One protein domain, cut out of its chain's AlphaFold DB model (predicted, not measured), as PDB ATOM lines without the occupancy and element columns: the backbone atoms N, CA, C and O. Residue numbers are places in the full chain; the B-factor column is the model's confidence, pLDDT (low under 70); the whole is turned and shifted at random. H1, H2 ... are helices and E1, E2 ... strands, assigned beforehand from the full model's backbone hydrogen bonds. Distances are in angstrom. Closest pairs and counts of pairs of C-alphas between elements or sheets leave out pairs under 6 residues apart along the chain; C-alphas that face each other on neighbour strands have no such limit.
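What this domain is: This is residues 180 to 306 of the 526 residues of an uncharacterized protein of Sorangium cellulosum (UniProt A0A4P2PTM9). Two sheets lie face to face as a sandwich: a strongly twisted one of five strands, E5 E3 E7 E8 E12, and a curled one of four, E6 E2 E10 E11. Beside E6 and E2 sits a small two-stranded ribbon, E1 and E9, and E4 with the short helices H1 and H2 gathers at one end of the sandwich. The printed part has 127 residues and is mostly strand, with named elements in the order E1 E2 E3 E4 H1 H2 E5 E6 E7 E8 E9 E10 E11 E12. The five-stranded sheet and the ribbon are antiparallel, the four-stranded sheet mixed. The whole is compact and rounded, with a radius of gyration of the C-alphas of 13.7 A and spans of 38 by 29 by 23 A.

Where its parts are: E1, residues 180 to 182, begins at C-alpha 180 (-39.625, -36.775, -22.404). E2 is residues 184 to 188, E3 residues 194 to 200, 18.7 A long, and E4 residues 205 to 207. H1 is residues 209 to 214 and H2 residues 216 to 219. E5 is residues 229 to 233 and E6 residues 238 to 241. E7, residues 246 to 253, is 23.5 A long; E8, residues 256 to 264, is 24.0 A and begins at C-alpha 256 (-40.437, -18.444, -6.051). E9 is residues 271 to 274, E10 residues 285 to 291, 17.4 A, and E11 residues 294 to 297. E12, residues 303 to 305, ends at C-alpha 305 (-37.250, -11.151, -14.982).

How they stand to each other: In the larger sheet, N 196 of E3 and O 231 of E5 are 2.8 A apart, N 199 of E3 and O 250 of E7 2.8 A, and N 260 of E8 and O 304 of E12 3.0 A. E7 and E8 form a hairpin, with N 251 and O 259 at 2.9 A. The facing parts of the two sheets are 9.3 A centre to centre; the closest C-alphas of E8 and E11, Leu 256 and Leu 295, are 4.5 A apart. In the smaller sheet, E2 is antiparallel to E6, N 239 and O 186 at 2.8 A, and parallel to E10, N 288 and O 187 at 2.8 A. E10 and E11 form a hairpin, N 291 and O 294 at 2.9 A. E1 and E9 are antiparallel neighbours, N 182 and O 271 at 2.9 A; the closest C-alphas of E1 and E6, Ala 182 and Leu 241, are 5.4 A apart. H1 is on the larger sheet, over E8 at a height of 7.8 A, slantwise at 48 degrees on the local plane; their closest C-alphas, Cys 209 and Ser 264, are 6.4 A apart. H2 only grazes that sheet with residues 216 to 218. Every O i to N i+4 pair in H1 is within hydrogen-bond range; H2 is too short for one. E4 pairs with no named strand.

The domain as a whole: The two C-alphas farthest apart, those of Pro 204 and Gly 292, are 39.3 A apart. The printed part has no cut and no long link. Its mean pLDDT is 92.7, and no printed residue is under 70.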
ATOM      1  N   GLU A 180     -38.492 -37.393 -21.709       87.50
ATOM      2  CA  GLU A 180     -39.625 -36.775 -22.404       87.50
ATOM      3  C   GLU A 180     -39.120 -35.859 -23.523       87.50
ATOM      4  O   GLU A 180     -37.987 -35.374 -23.476       87.50
ATOM      5  N   LEU A 181     -39.942 -35.635 -24.550       90.94
ATOM      6  CA  LEU A 181     -39.604 -34.714 -25.634       90.94
ATOM      7  C   LEU A 181     -39.759 -33.272 -25.126       90.94
ATOM      8  O   LEU A 181     -40.867 -32.847 -24.827       90.94
ATOM      9  N   ALA A 182     -38.656 -32.534 -25.017       92.88
ATOM     10  CA  ALA A 182     -38.629 -31.181 -24.463       92.88
ATOM     11  C   ALA A 182     -37.434 -30.374 -24.996       92.88
ATOM     12  O   ALA A 182     -36.464 -30.940 -25.509       92.88
ATOM     13  N   SER A 183     -37.483 -29.053 -24.847       94.56
ATOM     14  CA  SER A 183     -36.340 -28.164 -25.105       94.56
ATOM     15  C   SER A 183     -35.539 -27.899 -23.837       94.56
ATOM     16  O   SER A 183     -34.310 -27.895 -23.875       94.56
ATOM     17  N   LEU A 184     -36.235 -27.700 -22.716       96.06
ATOM     18  CA  LEU A 184     -35.667 -27.411 -21.401       96.06
ATOM     19  C   LEU A 184     -36.418 -28.203 -20.328       96.06
ATOM     20  O   LEU A 184     -37.547 -28.648 -20.543       96.06
ATOM     21  N   VAL A 185     -35.806 -28.372 -19.159       96.62
ATOM     22  CA  VAL A 185     -36.443 -28.990 -17.991       96.62
ATOM     23  C   VAL A 185     -36.216 -28.138 -16.740       96.62
ATOM     24  O   VAL A 185     -35.105 -27.667 -16.502       96.62
ATOM     25  N   ILE A 186     -37.243 -27.967 -15.902       97.62
ATOM     26  CA  ILE A 186     -37.097 -27.364 -14.565       97.62
ATOM     27  C   ILE A 186     -36.894 -28.482 -13.546       97.62
ATOM     28  O   ILE A 186     -37.826 -29.230 -13.252       97.62
ATOM     29  N   GLY A 187     -35.686 -28.612 -13.008       96.56
ATOM     30  CA  GLY A 187     -35.326 -29.667 -12.062       96.56
ATOM     31  C   GLY A 187     -35.511 -29.256 -10.610       96.56
ATOM     32  O   GLY A 187     -34.877 -28.302 -10.171       96.56
ATOM     33  N   ASN A 188     -36.300 -29.999  -9.835       96.94
ATOM     34  CA  ASN A 188     -36.409 -29.773  -8.396       96.94
ATOM     35  C   ASN A 188     -35.157 -30.303  -7.674       96.94
ATOM     36  O   ASN A 188     -35.011 -31.511  -7.466       96.94
ATOM     37  N   MET A 189     -34.264 -29.389  -7.290       95.69
ATOM     38  CA  MET A 189     -33.046 -29.667  -6.517       95.69
ATOM     39  C   MET A 189     -33.248 -29.486  -5.005       95.69
ATOM     40  O   MET A 189     -32.280 -29.503  -4.248       95.69
ATOM     41  N   THR A 190     -34.484 -29.265  -4.556       94.06
ATOM     42  CA  THR A 190     -34.821 -29.170  -3.132       94.06
ATOM     43  C   THR A 190     -35.167 -30.543  -2.556       94.06
ATOM     44  O   THR A 190     -35.434 -31.487  -3.296       94.06
ATOM     45  N   ASP A 191     -35.199 -30.641  -1.227       92.94
ATOM     46  CA  ASP A 191     -35.564 -31.873  -0.517       92.94
ATOM     47  C   ASP A 191     -37.089 -32.076  -0.393       92.94
ATOM     48  O   ASP A 191     -37.542 -33.149   0.005       92.94
ATOM     49  N   ASP A 192     -37.886 -31.062  -0.752       91.44
ATOM     50  CA  ASP A 192     -39.346 -31.058  -0.635       91.44
ATOM     51  C   ASP A 192     -40.026 -31.144  -2.011       91.44
ATOM     52  O   ASP A 192     -39.492 -30.699  -3.029       91.44
ATOM     53  N   VAL A 193     -41.249 -31.679  -2.053       90.69
ATOM     54  CA  VAL A 193     -42.092 -31.619  -3.260       90.69
ATOM     55  C   VAL A 193     -42.477 -30.166  -3.529       90.69
ATOM     56  O   VAL A 193     -42.995 -29.490  -2.641       90.69
ATOM     57  N   GLN A 194     -42.267 -29.702  -4.762       93.56
ATOM     58  CA  GLN A 194     -42.592 -28.335  -5.166       93.56
ATOM     59  C   GLN A 194     -43.844 -28.299  -6.037       93.56
ATOM     60  O   GLN A 194     -43.970 -29.061  -6.996       93.56
ATOM     61  N   LEU A 195     -44.765 -27.391  -5.709       94.56
ATOM     62  CA  LEU A 195     -45.936 -27.086  -6.526       94.56
ATOM     63  C   LEU A 195     -45.584 -25.920  -7.454       94.56
ATOM     64  O   LEU A 195     -45.563 -24.760  -7.039       94.56
ATOM     65  N   VAL A 196     -45.268 -26.250  -8.702       95.00
ATOM     66  CA  VAL A 196     -44.840 -25.303  -9.733       95.00
ATOM     67  C   VAL A 196     -46.030 -24.956 -10.615       95.00
ATOM     68  O   VAL A 196     -46.753 -25.832 -11.085       95.00
ATOM     69  N   ARG A 197     -46.246 -23.667 -10.840       97.31
ATOM     70  CA  ARG A 197     -47.283 -23.127 -11.713       97.31
ATOM     71  C   ARG A 197     -46.623 -22.596 -12.973       97.31
ATOM     72  O   ARG A 197     -45.721 -21.769 -12.896       97.31
ATOM     73  N   VAL A 198     -47.083 -23.072 -14.121       97.00
ATOM     74  CA  VAL A 198     -46.534 -22.734 -15.434       97.00
ATOM     75  C   VAL A 198     -47.643 -22.154 -16.297       97.00
ATOM     76  O   VAL A 198     -48.717 -22.737 -16.415       97.00
ATOM     77  N   ARG A 199     -47.399 -20.990 -16.896       97.00
ATOM     78  CA  ARG A 199     -48.296 -20.358 -17.868       97.00
ATOM     79  C   ARG A 199     -47.544 -20.258 -19.182       97.00
ATOM     80  O   ARG A 199     -46.517 -19.592 -19.223       97.00
ATOM     81  N   ARG A 200     -48.033 -20.912 -20.228       95.19
ATOM     82  CA  ARG A 200     -47.505 -20.784 -21.596       95.19
ATOM     83  C   ARG A 200     -48.134 -19.593 -22.316       95.19
ATOM     84  O   ARG A 200     -49.188 -19.121 -21.886       95.19
ATOM     85  N   LEU A 201     -47.540 -19.134 -23.414       94.06
ATOM     86  CA  LEU A 201     -48.222 -18.212 -24.330       94.06
ATOM     87  C   LEU A 201     -49.543 -18.821 -24.828       94.06
ATOM     88  O   LEU A 201     -49.636 -20.031 -25.048       94.06
ATOM     89  N   ARG A 202     -50.577 -17.988 -24.984       92.19
ATOM     90  CA  ARG A 202     -51.866 -18.425 -25.546       92.19
ATOM     91  C   ARG A 202     -51.686 -18.813 -27.021       92.19
ATOM     92  O   ARG A 202     -51.012 -18.108 -27.760       92.19
ATOM     93  N   ASP A 203     -52.376 -19.856 -27.480       90.00
ATOM     94  CA  ASP A 203     -52.344 -20.340 -28.875       90.00
ATOM     95  C   ASP A 203     -52.492 -19.270 -29.988       90.00
ATOM     96  O   ASP A 203     -51.851 -19.413 -31.035       90.00
ATOM     97  N   PRO A 204     -53.320 -18.207 -29.854       90.06
ATOM     98  CA  PRO A 204     -53.401 -17.150 -30.867       90.06
ATOM     99  C   PRO A 204     -52.201 -16.190 -30.882       90.06
ATOM    100  O   PRO A 204     -52.103 -15.374 -31.800       90.06
ATOM    101  N   VAL A 205     -51.294 -16.259 -29.907       91.50
ATOM    102  CA  VAL A 205     -50.133 -15.370 -29.848       91.50
ATOM    103  C   VAL A 205     -49.145 -15.721 -30.961       91.50
ATOM    104  O   VAL A 205     -48.878 -16.887 -31.260       91.50
ATOM    105  N   ARG A 206     -48.624 -14.694 -31.627       90.38
ATOM    106  CA  ARG A 206     -47.560 -14.782 -32.630       90.38
ATOM    107  C   ARG A 206     -46.424 -13.886 -32.171       90.38
ATOM    108  O   ARG A 206     -46.654 -12.703 -31.932       90.38
ATOM    109  N   ALA A 207     -45.228 -14.450 -32.052       90.94
ATOM    110  CA  ALA A 207     -44.063 -13.756 -31.526       90.94
ATOM    111  C   ALA A 207     -42.870 -13.871 -32.482       90.94
ATOM    112  O   ALA A 207     -42.514 -14.967 -32.918       90.94
ATOM    113  N   ASP A 208     -42.251 -12.735 -32.792       90.75
ATOM    114  CA  ASP A 208     -40.939 -12.676 -33.425       90.75
ATOM    115  C   ASP A 208     -39.860 -12.972 -32.381       90.75
ATOM    116  O   ASP A 208     -39.661 -12.226 -31.420       90.75
ATOM    117  N   CYS A 209     -39.146 -14.071 -32.591       90.88
ATOM    118  CA  CYS A 209     -38.128 -14.537 -31.666       90.88
ATOM    119  C   CYS A 209     -36.923 -13.605 -31.544       90.88
ATOM    120  O   CYS A 209     -36.337 -13.515 -30.469       90.88
ATOM    121  N   GLY A 210     -36.559 -12.891 -32.611       91.88
ATOM    122  CA  GLY A 210     -35.489 -11.901 -32.549       91.88
ATOM    123  C   GLY A 210     -35.860 -10.741 -31.629       91.88
ATOM    124  O   GLY A 210     -35.029 -10.303 -30.839       91.88
ATOM    125  N   VAL A 211     -37.119 -10.298 -31.680       91.88
ATOM    126  CA  VAL A 211     -37.629  -9.223 -30.816       91.88
ATOM    127  C   VAL A 211     -37.783  -9.698 -29.374       91.88
ATOM    128  O   VAL A 211     -37.287  -9.034 -28.466       91.88
ATOM    129  N   VAL A 212     -38.403 -10.864 -29.157       94.12
ATOM    130  CA  VAL A 212     -38.583 -11.417 -27.806       94.12
ATOM    131  C   VAL A 212     -37.242 -11.653 -27.125       94.12
ATOM    132  O   VAL A 212     -37.094 -11.297 -25.969       94.12
ATOM    133  N   LEU A 213     -36.245 -12.219 -27.806       93.94
ATOM    134  CA  LEU A 213     -34.961 -12.518 -27.166       93.94
ATOM    135  C   LEU A 213     -34.042 -11.295 -27.023       93.94
ATOM    136  O   LEU A 213     -33.115 -11.338 -26.216       93.94
ATOM    137  N   ALA A 214     -34.288 -10.211 -27.764       94.44
ATOM    138  CA  ALA A 214     -33.563  -8.952 -27.592       94.44
ATOM    139  C   ALA A 214     -33.985  -8.203 -26.315       94.44
ATOM    140  O   ALA A 214     -33.130  -7.622 -25.645       94.44
ATOM    141  N   ASP A 215     -35.276  -8.241 -25.968       94.06
ATOM    142  CA  ASP A 215     -35.815  -7.706 -24.711       94.06
ATOM    143  C   ASP A 215     -36.982  -8.572 -24.187       94.06
ATOM    144  O   ASP A 215     -38.150  -8.229 -24.376       94.06
ATOM    145  N   PRO A 216     -36.704  -9.703 -23.511       93.38
ATOM    146  CA  PRO A 216     -37.748 -10.646 -23.094       93.38
ATOM    147  C   PRO A 216     -38.766 -10.054 -22.123       93.38
ATOM    148  O   PRO A 216     -39.958 -10.354 -22.201       93.38
ATOM    149  N   THR A 217     -38.297  -9.213 -21.201       92.94
ATOM    150  CA  THR A 217     -39.139  -8.606 -20.169       92.94
ATOM    151  C   THR A 217     -39.997  -7.478 -20.739       92.94
ATOM    152  O   THR A 217     -41.140  -7.331 -20.311       92.94
ATOM    153  N   GLY A 218     -39.473  -6.687 -21.682       91.94
ATOM    154  CA  GLY A 218     -40.207  -5.587 -22.311       91.94
ATOM    155  C   GLY A 218     -41.075  -6.005 -23.498       91.94
ATOM    156  O   GLY A 218     -42.111  -5.390 -23.738       91.94
ATOM    157  N   ALA A 219     -40.721  -7.069 -24.223       93.19
ATOM    158  CA  ALA A 219     -41.471  -7.490 -25.406       93.19
ATOM    159  C   ALA A 219     -42.784  -8.219 -25.076       93.19
ATOM    160  O   ALA A 219     -43.718  -8.218 -25.881       93.19
ATOM    161  N   LEU A 220     -42.879  -8.837 -23.898       94.69
ATOM    162  CA  LEU A 220     -44.022  -9.652 -23.484       94.69
ATOM    163  C   LEU A 220     -44.850  -8.941 -22.410       94.69
ATOM    164  O   LEU A 220     -44.301  -8.345 -21.493       94.69
ATOM    165  N   SER A 221     -46.176  -9.063 -22.488       94.00
ATOM    166  CA  SER A 221     -47.098  -8.700 -21.402       94.00
ATOM    167  C   SER A 221     -47.614  -9.959 -20.700       94.00
ATOM    168  O   SER A 221     -47.761 -11.014 -21.324       94.00
ATOM    169  N   GLY A 222     -47.953  -9.842 -19.413       92.94
ATOM    170  CA  GLY A 222     -48.635 -10.899 -18.659       92.94
ATOM    171  C   GLY A 222     -49.957 -11.348 -19.299       92.94
ATOM    172  O   GLY A 222     -50.305 -12.524 -19.205       92.94
ATOM    173  N   ASP A 223     -50.639 -10.459 -20.026       92.25
ATOM    174  CA  ASP A 223     -51.916 -10.742 -20.702       92.25
ATOM    175  C   ASP A 223     -51.778 -11.730 -21.873       92.25
ATOM    176  O   ASP A 223     -52.759 -12.326 -22.321       92.25
ATOM    177  N   LEU A 224     -50.562 -11.950 -22.381       94.19
ATOM    178  CA  LEU A 224     -50.300 -12.897 -23.470       94.19
ATOM    179  C   LEU A 224     -50.271 -14.358 -23.001       94.19
ATOM    180  O   LEU A 224     -50.311 -15.273 -23.827       94.19
ATOM    181  N   PHE A 225     -50.220 -14.592 -21.692       95.12
ATOM    182  CA  PHE A 225     -50.082 -15.923 -21.120       95.12
ATOM    183  C   PHE A 225     -51.436 -16.559 -20.798       95.12
ATOM    184  O   PHE A 225     -52.410 -15.900 -20.436       95.12
ATOM    185  N   ALA A 226     -51.505 -17.876 -20.959       94.44
ATOM    186  CA  ALA A 226     -52.665 -18.680 -20.623       94.44
ATOM    187  C   ALA A 226     -52.837 -18.816 -19.100       94.44
ATOM    188  O   ALA A 226     -52.007 -18.387 -18.293       94.44
ATOM    189  N   ASN A 227     -53.929 -19.466 -18.700       93.94
ATOM    190  CA  ASN A 227     -54.130 -19.842 -17.305       93.94
ATOM    191  C   ASN A 227     -53.004 -20.764 -16.816       93.94
ATOM    192  O   ASN A 227     -52.434 -21.535 -17.584       93.94
ATOM    193  N   ALA A 228     -52.707 -20.690 -15.518       94.06
ATOM    194  CA  ALA A 228     -51.647 -21.489 -14.922       94.06
ATOM    195  C   ALA A 228     -52.011 -22.979 -14.876       94.06
ATOM    196  O   ALA A 228     -53.027 -23.367 -14.294       94.06
ATOM    197  N   GLU A 229     -51.123 -23.806 -15.409       93.19
ATOM    198  CA  GLU A 229     -51.092 -25.245 -15.192       93.19
ATOM    199  C   GLU A 229     -50.248 -25.545 -13.955       93.19
ATOM    200  O   GLU A 229     -49.176 -24.972 -13.762       93.19
ATOM    201  N   THR A 230     -50.744 -26.419 -13.083       93.00
ATOM    202  CA  THR A 230     -50.088 -26.725 -11.808       93.00
ATOM    203  C   THR A 230     -49.474 -28.114 -11.841       93.00
ATOM    204  O   THR A 230     -50.161 -29.095 -12.120       93.00
ATOM    205  N   TRP A 231     -48.198 -28.188 -11.482       92.25
ATOM    206  CA  TRP A 231     -47.374 -29.385 -11.525       92.25
ATOM    207  C   TRP A 231     -46.781 -29.669 -10.149       92.25
ATOM    208  O   TRP A 231     -46.220 -28.784  -9.506       92.25
ATOM    209  N   LEU A 232     -46.883 -30.919  -9.700       93.06
ATOM    210  CA  LEU A 232     -46.155 -31.402  -8.529       93.06
ATOM    211  C   LEU A 232     -44.840 -32.017  -8.997       93.06
ATOM    212  O   LEU A 232     -44.842 -33.021  -9.707       93.06
ATOM    213  N   VAL A 233     -43.723 -31.413  -8.599       91.12
ATOM    214  CA  VAL A 233     -42.381 -31.862  -8.973       91.12
ATOM    215  C   VAL A 233     -41.697 -32.431  -7.735       91.12
ATOM    216  O   VAL A 233     -41.357 -31.700  -6.805       91.12
ATOM    217  N   GLU A 234     -41.518 -33.750  -7.698       92.88
ATOM    218  CA  GLU A 234     -40.820 -34.425  -6.597       92.88
ATOM    219  C   GLU A 234     -39.318 -34.081  -6.574       92.88
ATOM    220  O   GLU A 234     -38.747 -33.772  -7.628       92.88
ATOM    221  N   PRO A 235     -38.653 -34.164  -5.405       92.88
ATOM    222  CA  PRO A 235     -37.202 -34.045  -5.302       92.88
ATOM    223  C   PRO A 235     -36.475 -34.934  -6.313       92.88
ATOM    224  O   PRO A 235     -36.753 -36.128  -6.439       92.88
ATOM    225  N   GLY A 236     -35.539 -34.354  -7.059       89.50
ATOM    226  CA  GLY A 236     -34.755 -35.076  -8.059       89.50
ATOM    227  C   GLY A 236     -35.478 -35.365  -9.380       89.50
ATOM    228  O   GLY A 236     -34.900 -36.008 -10.266       89.50
ATOM    229  N   ARG A 237     -36.717 -34.892  -9.552       93.19
ATOM    230  CA  ARG A 237     -37.471 -34.934 -10.815       93.19
ATOM    231  C   ARG A 237     -37.422 -33.580 -11.515       93.19
ATOM    232  O   ARG A 237     -37.179 -32.553 -10.884       93.19
ATOM    233  N   ALA A 238     -37.656 -33.586 -12.822       94.06
ATOM    234  CA  ALA A 238     -37.702 -32.374 -13.621       94.06
ATOM    235  C   ALA A 238     -38.980 -32.287 -14.463       94.06
ATOM    236  O   ALA A 238     -39.445 -33.296 -14.998       94.06
ATOM    237  N   LEU A 239     -39.531 -31.079 -14.558       95.31
ATOM    238  CA  LEU A 239     -40.691 -30.730 -15.372       95.31
ATOM    239  C   LEU A 239     -40.231 -30.392 -16.801       95.31
ATOM    240  O   LEU A 239     -39.487 -29.421 -16.949       95.31
ATOM    241  N   PRO A 240     -40.632 -31.154 -17.833       94.81
ATOM    242  CA  PRO A 240     -40.312 -30.826 -19.220       94.81
ATOM    243  C   PRO A 240     -41.071 -29.595 -19.715       94.81
ATOM    244  O   PRO A 240     -42.259 -29.445 -19.444       94.81
ATOM    245  N   LEU A 241     -40.376 -28.745 -20.471       94.62
ATOM    246  CA  LEU A 241     -40.942 -27.606 -21.184       94.62
ATOM    247  C   LEU A 241     -40.702 -27.761 -22.687       94.62
ATOM    248  O   LEU A 241     -39.569 -27.957 -23.145       94.62
ATOM    249  N   GLU A 242     -41.786 -27.672 -23.446       90.88
ATOM    250  CA  GLU A 242     -41.781 -27.812 -24.899       90.88
ATOM    251  C   GLU A 242     -41.508 -26.467 -25.587       90.88
ATOM    252  O   GLU A 242     -41.639 -25.405 -24.974       90.88
ATOM    253  N   ASN A 243     -41.131 -26.515 -26.863       82.44
ATOM    254  CA  ASN A 243     -40.992 -25.335 -27.705       82.44
ATOM    255  C   ASN A 243     -41.487 -25.610 -29.126       82.44
ATOM    256  O   ASN A 243     -40.881 -26.403 -29.852       82.44
ATOM    257  N   ASP A 244     -42.535 -24.909 -29.538       72.25
ATOM    258  CA  ASP A 244     -43.079 -24.898 -30.895       72.25
ATOM    259  C   ASP A 244     -42.613 -23.642 -31.657       72.25
ATOM    260  O   ASP A 244     -43.386 -22.840 -32.180       72.25
ATOM    261  N   GLY A 245     -41.291 -23.443 -31.685       78.75
ATOM    262  CA  GLY A 245     -40.616 -22.361 -32.402       78.75
ATOM    263  C   GLY A 245     -40.088 -21.262 -31.481       78.75
ATOM    264  O   GLY A 245     -38.874 -21.185 -31.262       78.75
ATOM    265  N   CYS A 246     -40.987 -20.407 -30.994       83.06
ATOM    266  CA  CYS A 246     -40.661 -19.275 -30.128       83.06
ATOM    267  C   CYS A 246     -41.602 -19.199 -28.925       83.06
ATOM    268  O   CYS A 246     -42.540 -18.399 -28.905       83.06
ATOM    269  N   ASP A 247     -41.365 -20.060 -27.941       84.06
ATOM    270  CA  ASP A 247     -42.182 -20.109 -26.738       84.06
ATOM    271  C   ASP A 247     -41.602 -19.299 -25.578       84.06
ATOM    272  O   ASP A 247     -40.391 -19.110 -25.413       84.06
ATOM    273  N   ALA A 248     -42.524 -18.846 -24.736       95.50
ATOM    274  CA  ALA A 248     -42.234 -18.236 -23.457       95.50
ATOM    275  C   ALA A 248     -43.180 -18.786 -22.385       95.50
ATOM    276  O   ALA A 248     -44.340 -19.122 -22.654       95.50
ATOM    277  N   TYR A 249     -42.691 -18.837 -21.150       97.00
ATOM    278  CA  TYR A 249     -43.416 -19.342 -19.996       97.00
ATOM    279  C   TYR A 249     -43.267 -18.401 -18.803       97.00
ATOM    280  O   TYR A 249     -42.161 -17.989 -18.469       97.00
ATOM    281  N   LEU A 250     -44.363 -18.119 -18.102       97.81
ATOM    282  CA  LEU A 250     -44.305 -17.540 -16.762       97.81
ATOM    283  C   LEU A 250     -44.397 -18.645 -15.722       97.81
ATOM    284  O   LEU A 250     -45.385 -19.387 -15.675       97.81
ATOM    285  N   VAL A 251     -43.385 -18.713 -14.866       97.75
ATOM    286  CA  VAL A 251     -43.246 -19.745 -13.843       97.75
ATOM    287  C   VAL A 251     -43.237 -19.112 -12.459       97.75
ATOM    288  O   VAL A 251     -42.511 -18.153 -12.205       97.75
ATOM    289  N   ASP A 252     -44.043 -19.655 -11.553       97.00
ATOM    290  CA  ASP A 252     -44.013 -19.326 -10.128       97.00
ATOM    291  C   ASP A 252     -44.255 -20.566  -9.260       97.00
ATOM    292  O   ASP A 252     -44.741 -21.604  -9.708       97.00
ATOM    293  N   ALA A 253     -43.890 -20.467  -7.989       95.31
ATOM    294  CA  ALA A 253     -44.103 -21.487  -6.968       95.31
ATOM    295  C   ALA A 253     -44.164 -20.798  -5.601       95.31
ATOM    296  O   ALA A 253     -43.880 -19.604  -5.478       95.31
ATOM    297  N   ASP A 254     -44.530 -21.524  -4.551       91.56
ATOM    298  CA  ASP A 254     -44.547 -20.941  -3.211       91.56
ATOM    299  C   ASP A 254     -43.126 -20.560  -2.769       91.56
ATOM    300  O   ASP A 254     -42.261 -21.403  -2.551       91.56
ATOM    301  N   GLY A 255     -42.876 -19.254  -2.657       91.88
ATOM    302  CA  GLY A 255     -41.553 -18.712  -2.349       91.88
ATOM    303  C   GLY A 255     -40.640 -18.493  -3.561       91.88
ATOM    304  O   GLY A 255     -39.536 -17.992  -3.350       91.88
ATOM    305  N   LEU A 256     -41.090 -18.803  -4.784       95.00
ATOM    306  CA  LEU A 256     -40.437 -18.444  -6.051       95.00
ATOM    307  C   LEU A 256     -41.176 -17.238  -6.659       95.00
ATOM    308  O   LEU A 256     -42.376 -17.350  -6.925       95.00
ATOM    309  N   PRO A 257     -40.521 -16.082  -6.875       93.94
ATOM    310  CA  PRO A 257     -41.156 -14.970  -7.577       93.94
ATOM    311  C   PRO A 257     -41.524 -15.360  -9.012       93.94
ATOM    312  O   PRO A 257     -40.879 -16.216  -9.616       93.94
ATOM    313  N   LEU A 258     -42.537 -14.694  -9.571       96.25
ATOM    314  CA  LEU A 258     -42.895 -14.866 -10.977       96.25
ATOM    315  C   LEU A 258     -41.662 -14.599 -11.845       96.25
ATOM    316  O   LEU A 258     -41.053 -13.533 -11.758       96.25
ATOM    317  N   THR A 259     -41.288 -15.595 -12.636       97.56
ATOM    318  CA  THR A 259     -40.074 -15.600 -13.450       97.56
ATOM    319  C   THR A 259     -40.446 -15.929 -14.890       97.56
ATOM    320  O   THR A 259     -41.297 -16.789 -15.126       97.56
ATOM    321  N   LEU A 260     -39.838 -15.236 -15.848       97.94
ATOM    322  CA  LEU A 260     -40.028 -15.496 -17.271       97.94
ATOM    323  C   LEU A 260     -38.984 -16.498 -17.748       97.94
ATOM    324  O   LEU A 260     -37.796 -16.345 -17.474       97.94
ATOM    325  N   LEU A 261     -39.432 -17.496 -18.498       97.56
ATOM    326  CA  LEU A 261     -38.581 -18.343 -19.315       97.56
ATOM    327  C   LEU A 261     -38.866 -18.051 -20.785       97.56
ATOM    328  O   LEU A 261     -40.029 -18.081 -21.176       97.56
ATOM    329  N   ALA A 262     -37.851 -17.778 -21.597       95.94
ATOM    330  CA  ALA A 262     -38.022 -17.527 -23.031       95.94
ATOM    331  C   ALA A 262     -36.825 -18.067 -23.815       95.94
ATOM    332  O   ALA A 262     -35.688 -17.929 -23.371       95.94
ATOM    333  N   TRP A 263     -37.068 -18.712 -24.955       94.94
ATOM    334  CA  TRP A 263     -35.995 -19.217 -25.812       94.94
ATOM    335  C   TRP A 263     -36.472 -19.487 -27.241       94.94
ATOM    336  O   TRP A 263     -37.663 -19.623 -27.513       94.94
ATOM    337  N   SER A 264     -35.521 -19.622 -28.165       93.81
ATOM    338  CA  SER A 264     -35.806 -20.061 -29.536       93.81
ATOM    339  C   SER A 264     -35.521 -21.549 -29.723       93.81
ATOM    340  O   SER A 264     -34.645 -22.124 -29.072       93.81
ATOM    341  N   ALA A 265     -36.201 -22.175 -30.685       90.00
ATOM    342  CA  ALA A 265     -35.913 -23.555 -31.081       90.00
ATOM    343  C   ALA A 265     -34.515 -23.710 -31.712       90.00
ATOM    344  O   ALA A 265     -33.990 -24.819 -31.777       90.00
ATOM    345  N   ALA A 266     -33.908 -22.607 -32.169       90.00
ATOM    346  CA  ALA A 266     -32.534 -22.588 -32.662       90.00
ATOM    347  C   ALA A 266     -31.506 -22.678 -31.520       90.00
ATOM    348  O   ALA A 266     -30.481 -23.335 -31.684       90.00
ATOM    349  N   GLU A 267     -31.785 -22.040 -30.378       91.00
ATOM    350  CA  GLU A 267     -30.930 -22.093 -29.186       91.00
ATOM    351  C   GLU A 267     -31.109 -23.415 -28.428       91.00
ATOM    352  O   GLU A 267     -30.131 -24.106 -28.142       91.00
ATOM    353  N   PHE A 268     -32.362 -23.810 -28.179       93.31
ATOM    354  CA  PHE A 268     -32.710 -25.051 -27.484       93.31
ATOM    355  C   PHE A 268     -33.742 -25.857 -28.291       93.31
ATOM    356  O   PHE A 268     -34.955 -25.688 -28.103       93.31
ATOM    357  N   PRO A 269     -33.297 -26.743 -29.202       92.12
ATOM    358  CA  PRO A 269     -34.195 -27.556 -30.015       92.12
ATOM    359  C   PRO A 269     -34.874 -28.659 -29.194       92.12
ATOM    360  O   PRO A 269     -34.280 -29.216 -28.268       92.12
ATOM    361  N   MET A 270     -36.092 -29.030 -29.594       92.25
ATOM    362  CA  MET A 270     -36.822 -30.156 -29.007       92.25
ATOM    363  C   MET A 270     -36.043 -31.463 -29.180       92.25
ATOM    364  O   MET A 270     -35.689 -31.855 -30.297       92.25
ATOM    365  N   ARG A 271     -35.792 -32.164 -28.075       91.94
ATOM    366  CA  ARG A 271     -35.100 -33.459 -28.048       91.94
ATOM    367  C   ARG A 271     -35.569 -34.300 -26.862       91.94
ATOM    368  O   ARG A 271     -36.257 -33.815 -25.976       91.94
ATOM    369  N   SER A 272     -35.218 -35.583 -26.851       91.00
ATOM    370  CA  SER A 272     -35.501 -36.447 -25.699       91.00
ATOM    371  C   SER A 272     -34.591 -36.046 -24.536       91.00
ATOM    372  O   SER A 272     -33.376 -36.245 -24.613       91.00
ATOM    373  N   LEU A 273     -35.159 -35.453 -23.487       90.81
ATOM    374  CA  LEU A 273     -34.441 -34.993 -22.301       90.81
ATOM    375  C   LEU A 273     -34.751 -35.865 -21.096       90.81
ATOM    376  O   LEU A 273     -35.890 -36.256 -20.862       90.81
ATOM    377  N   VAL A 274     -33.721 -36.132 -20.295       88.56
ATOM    378  CA  VAL A 274     -33.847 -36.832 -19.019       88.56
ATOM    379  C   VAL A 274     -34.616 -35.963 -18.018       88.56
ATOM    380  O   VAL A 274     -34.251 -34.822 -17.757       88.56
ATOM    381  N   THR A 275     -35.654 -36.532 -17.409       89.81
ATOM    382  CA  THR A 275     -36.526 -35.885 -16.410       89.81
ATOM    383  C   THR A 275     -36.117 -36.207 -14.967       89.81
ATOM    384  O   THR A 275     -36.918 -36.096 -14.038       89.81
ATOM    385  N   SER A 276     -34.871 -36.643 -14.757       89.19
ATOM    386  CA  SER A 276     -34.225 -36.695 -13.441       89.19
ATOM    387  C   SER A 276     -33.102 -35.665 -13.362       89.19
ATOM    388  O   SER A 276     -32.373 -35.452 -14.328       89.19
ATOM    389  N   THR A 277     -32.917 -35.048 -12.200       88.62
ATOM    390  CA  THR A 277     -31.896 -34.005 -12.034       88.62
ATOM    391  C   THR A 277     -30.470 -34.552 -12.091       88.62
ATOM    392  O   THR A 277     -29.579 -33.887 -12.603       88.62
ATOM    393  N   ALA A 278     -30.249 -35.785 -11.623       82.94
ATOM    394  CA  ALA A 278     -28.926 -36.414 -11.576       82.94
ATOM    395  C   ALA A 278     -28.368 -36.824 -12.954       82.94
ATOM    396  O   ALA A 278     -27.181 -37.118 -13.064       82.94
ATOM    397  N   GLY A 279     -29.215 -36.885 -13.988       74.94
ATOM    398  CA  GLY A 279     -28.825 -37.278 -15.347       74.94
ATOM    399  C   GLY A 279     -29.172 -36.249 -16.423       74.94
ATOM    400  O   GLY A 279     -28.941 -36.517 -17.600       74.94
ATOM    401  N   ALA A 280     -29.752 -35.108 -16.045       81.19
ATOM    402  CA  ALA A 280     -30.080 -34.042 -16.979       81.19
ATOM    403  C   ALA A 280     -28.817 -33.276 -17.395       81.19
ATOM    404  O   ALA A 280     -27.929 -33.010 -16.585       81.19
ATOM    405  N   ALA A 281     -28.745 -32.932 -18.680       85.88
ATOM    406  CA  ALA A 281     -27.625 -32.186 -19.227       85.88
ATOM    407  C   ALA A 281     -27.657 -30.736 -18.688       85.88
ATOM    408  O   ALA A 281     -28.727 -30.114 -18.760       85.88
ATOM    409  N   PRO A 282     -26.544 -30.200 -18.139       87.50
ATOM    410  CA  PRO A 282     -26.524 -28.904 -17.453       87.50
ATOM    411  C   PRO A 282     -27.056 -27.743 -18.292       87.50
ATOM    412  O   PRO A 282     -27.665 -26.828 -17.754       87.50
ATOM    413  N   GLU A 283     -26.863 -27.790 -19.608       91.94
ATOM    414  CA  GLU A 283     -27.295 -26.753 -20.542       91.94
ATOM    415  C   GLU A 283     -28.804 -26.733 -20.806       91.94
ATOM    416  O   GLU A 283     -29.302 -25.782 -21.385       91.94
ATOM    417  N   THR A 284     -29.532 -27.783 -20.424       93.69
ATOM    418  CA  THR A 284     -30.999 -27.855 -20.573       93.69
ATOM    419  C   THR A 284     -31.740 -27.920 -19.246       93.69
ATOM    420  O   THR A 284     -32.968 -27.987 -19.227       93.69
ATOM    421  N   LEU A 285     -30.999 -27.940 -18.139       96.50
ATOM    422  CA  LEU A 285     -31.527 -28.073 -16.794       96.50
ATOM    423  C   LEU A 285     -31.549 -26.713 -16.103       96.50
ATOM    424  O   LEU A 285     -30.508 -26.172 -15.741       96.50
ATOM    425  N   ILE A 286     -32.747 -26.214 -15.823       97.69
ATOM    426  CA  ILE A 286     -32.951 -25.052 -14.962       97.69
ATOM    427  C   ILE A 286     -33.199 -25.572 -13.547       97.69
ATOM    428  O   ILE A 286     -34.254 -26.138 -13.251       97.69
ATOM    429  N   ALA A 287     -32.211 -25.433 -12.665       96.94
ATOM    430  CA  ALA A 287     -32.324 -25.908 -11.291       96.94
ATOM    431  C   ALA A 287     -33.258 -25.004 -10.471       96.94
ATOM    432  O   ALA A 287     -32.969 -23.830 -10.262       96.94
ATOM    433  N   LEU A 288     -34.354 -25.566  -9.964       97.38
ATOM    434  CA  LEU A 288     -35.166 -24.976  -8.906       97.38
ATOM    435  C   LEU A 288     -34.520 -25.315  -7.563       97.38
ATOM    436  O   LEU A 288     -34.498 -26.478  -7.149       97.38
ATOM    437  N   GLN A 289     -33.992 -24.300  -6.892       95.88
ATOM    438  CA  GLN A 289     -33.184 -24.448  -5.687       95.88
ATOM    439  C   GLN A 289     -33.597 -23.451  -4.605       95.88
ATOM    440  O   GLN A 289     -34.348 -22.504  -4.840       95.88
ATOM    441  N   ARG A 290     -33.116 -23.676  -3.380       94.06
ATOM    442  CA  ARG A 290     -33.397 -22.804  -2.240       94.06
ATOM    443  C   ARG A 290     -32.271 -21.784  -2.062       94.06
ATOM    444  O   ARG A 290     -31.138 -22.161  -1.776       94.06
ATOM    445  N   ALA A 291     -32.616 -20.501  -2.110       90.62
ATOM    446  CA  ALA A 291     -31.756 -19.388  -1.719       90.62
ATOM    447  C   ALA A 291     -32.228 -18.806  -0.381       90.62
ATOM    448  O   ALA A 291     -33.138 -17.975  -0.291       90.62
ATOM    449  N   GLY A 292     -31.623 -19.291   0.707       86.75
ATOM    450  CA  GLY A 292     -32.026 -18.931   2.065       86.75
ATOM    451  C   GLY A 292     -33.458 -19.382   2.372       86.75
ATOM    452  O   GLY A 292     -33.751 -20.576   2.431       86.75
ATOM    453  N   SER A 293     -34.368 -18.433   2.597       84.88
ATOM    454  CA  SER A 293     -35.782 -18.729   2.868       84.88
ATOM    455  C   SER A 293     -36.664 -18.792   1.617       84.88
ATOM    456  O   SER A 293     -37.825 -19.183   1.742       84.88
ATOM    457  N   ARG A 294     -36.141 -18.433   0.438       92.81
ATOM    458  CA  ARG A 294     -36.885 -18.365  -0.830       92.81
ATOM    459  C   ARG A 294     -36.448 -19.454  -1.804       92.81
ATOM    460  O   ARG A 294     -35.392 -20.063  -1.631       92.81
ATOM    461  N   LEU A 295     -37.279 -19.691  -2.809       95.19
ATOM    462  CA  LEU A 295     -36.928 -20.470  -3.987       95.19
ATOM    463  C   LEU A 295     -36.428 -19.535  -5.085       95.19
ATOM    464  O   LEU A 295     -36.884 -18.396  -5.203       95.19
ATOM    465  N   GLU A 296     -35.515 -20.041  -5.895       96.56
ATOM    466  CA  GLU A 296     -35.032 -19.385  -7.104       96.56
ATOM    467  C   GLU A 296     -34.808 -20.419  -8.208       96.56
ATOM    468  O   GLU A 296     -34.595 -21.607  -7.940       96.56
ATOM    469  N   LEU A 297     -34.854 -19.951  -9.450       97.12
ATOM    470  CA  LEU A 297     -34.311 -20.683 -10.583       97.12
ATOM    471  C   LEU A 297     -32.845 -20.278 -10.740       97.12
ATOM    472  O   LEU A 297     -32.530 -19.089 -10.685       97.12
ATOM    473  N   ALA A 298     -31.960 -21.257 -10.906       95.50
ATOM    474  CA  ALA A 298     -30.549 -21.002 -11.159       95.50
ATOM    475  C   ALA A 298     -30.351 -20.159 -12.428       95.50
ATOM    476  O   ALA A 298     -31.169 -20.203 -13.351       95.50
ATOM    477  N   GLU A 299     -29.242 -19.418 -12.474       95.19
ATOM    478  CA  GLU A 299     -28.864 -18.635 -13.651       95.19
ATOM    479  C   GLU A 299     -28.811 -19.527 -14.895       95.19
ATOM    480  O   GLU A 299     -28.141 -20.562 -14.920       95.19
ATOM    481  N   HIS A 300     -29.533 -19.117 -15.934       96.38
ATOM    482  CA  HIS A 300     -29.636 -19.845 -17.190       96.38
ATOM    483  C   HIS A 300     -29.953 -18.851 -18.320       96.38
ATOM    484  O   HIS A 300     -30.709 -17.912 -18.073       96.38
ATOM    485  N   PRO A 301     -29.443 -19.043 -19.554       95.06
ATOM    486  CA  PRO A 301     -29.691 -18.123 -20.673       95.06
ATOM    487  C   PRO A 301     -31.172 -17.879 -20.974       95.06
ATOM    488  O   PRO A 301     -31.540 -16.800 -21.405       95.06
ATOM    489  N   ALA A 302     -32.013 -18.875 -20.703       95.81
ATOM    490  CA  ALA A 302     -33.459 -18.793 -20.889       95.81
ATOM    491  C   ALA A 302     -34.231 -18.178 -19.703       95.81
ATOM    492  O   ALA A 302     -35.452 -18.130 -19.778       95.81
ATOM    493  N   VAL A 303     -33.582 -17.783 -18.597       97.38
ATOM    494  CA  VAL A 303     -34.243 -17.259 -17.381       97.38
ATOM    495  C   VAL A 303     -34.147 -15.735 -17.340       97.38
ATOM    496  O   VAL A 303     -33.054 -15.173 -17.295       97.38
ATOM    497  N   PHE A 304     -35.297 -15.065 -17.275       97.00
ATOM    498  CA  PHE A 304     -35.417 -13.608 -17.298       97.00
ATOM    499  C   PHE A 304     -36.358 -13.088 -16.197       97.00
ATOM    500  O   PHE A 304     -37.232 -13.818 -15.710       97.00
ATOM    501  N   PRO A 305     -36.237 -11.806 -15.802       96.56
ATOM    502  CA  PRO A 305     -37.250 -11.151 -14.982       96.56
ATOM    503  C   PRO A 305     -38.628 -11.220 -15.656       96.56
ATOM    504  O   PRO A 305     -38.747 -11.006 -16.865       96.56
ATOM    505  N   ALA A 306     -39.677 -11.508 -14.880       95.88
ATOM    506  CA  ALA A 306     -41.038 -11.471 -15.404       95.88
ATOM    507  C   ALA A 306     -41.422 -10.059 -15.888       95.88
ATOM    508  O   ALA A 306     -40.971  -9.076 -15.288       95.88
TER     509      ALA A 306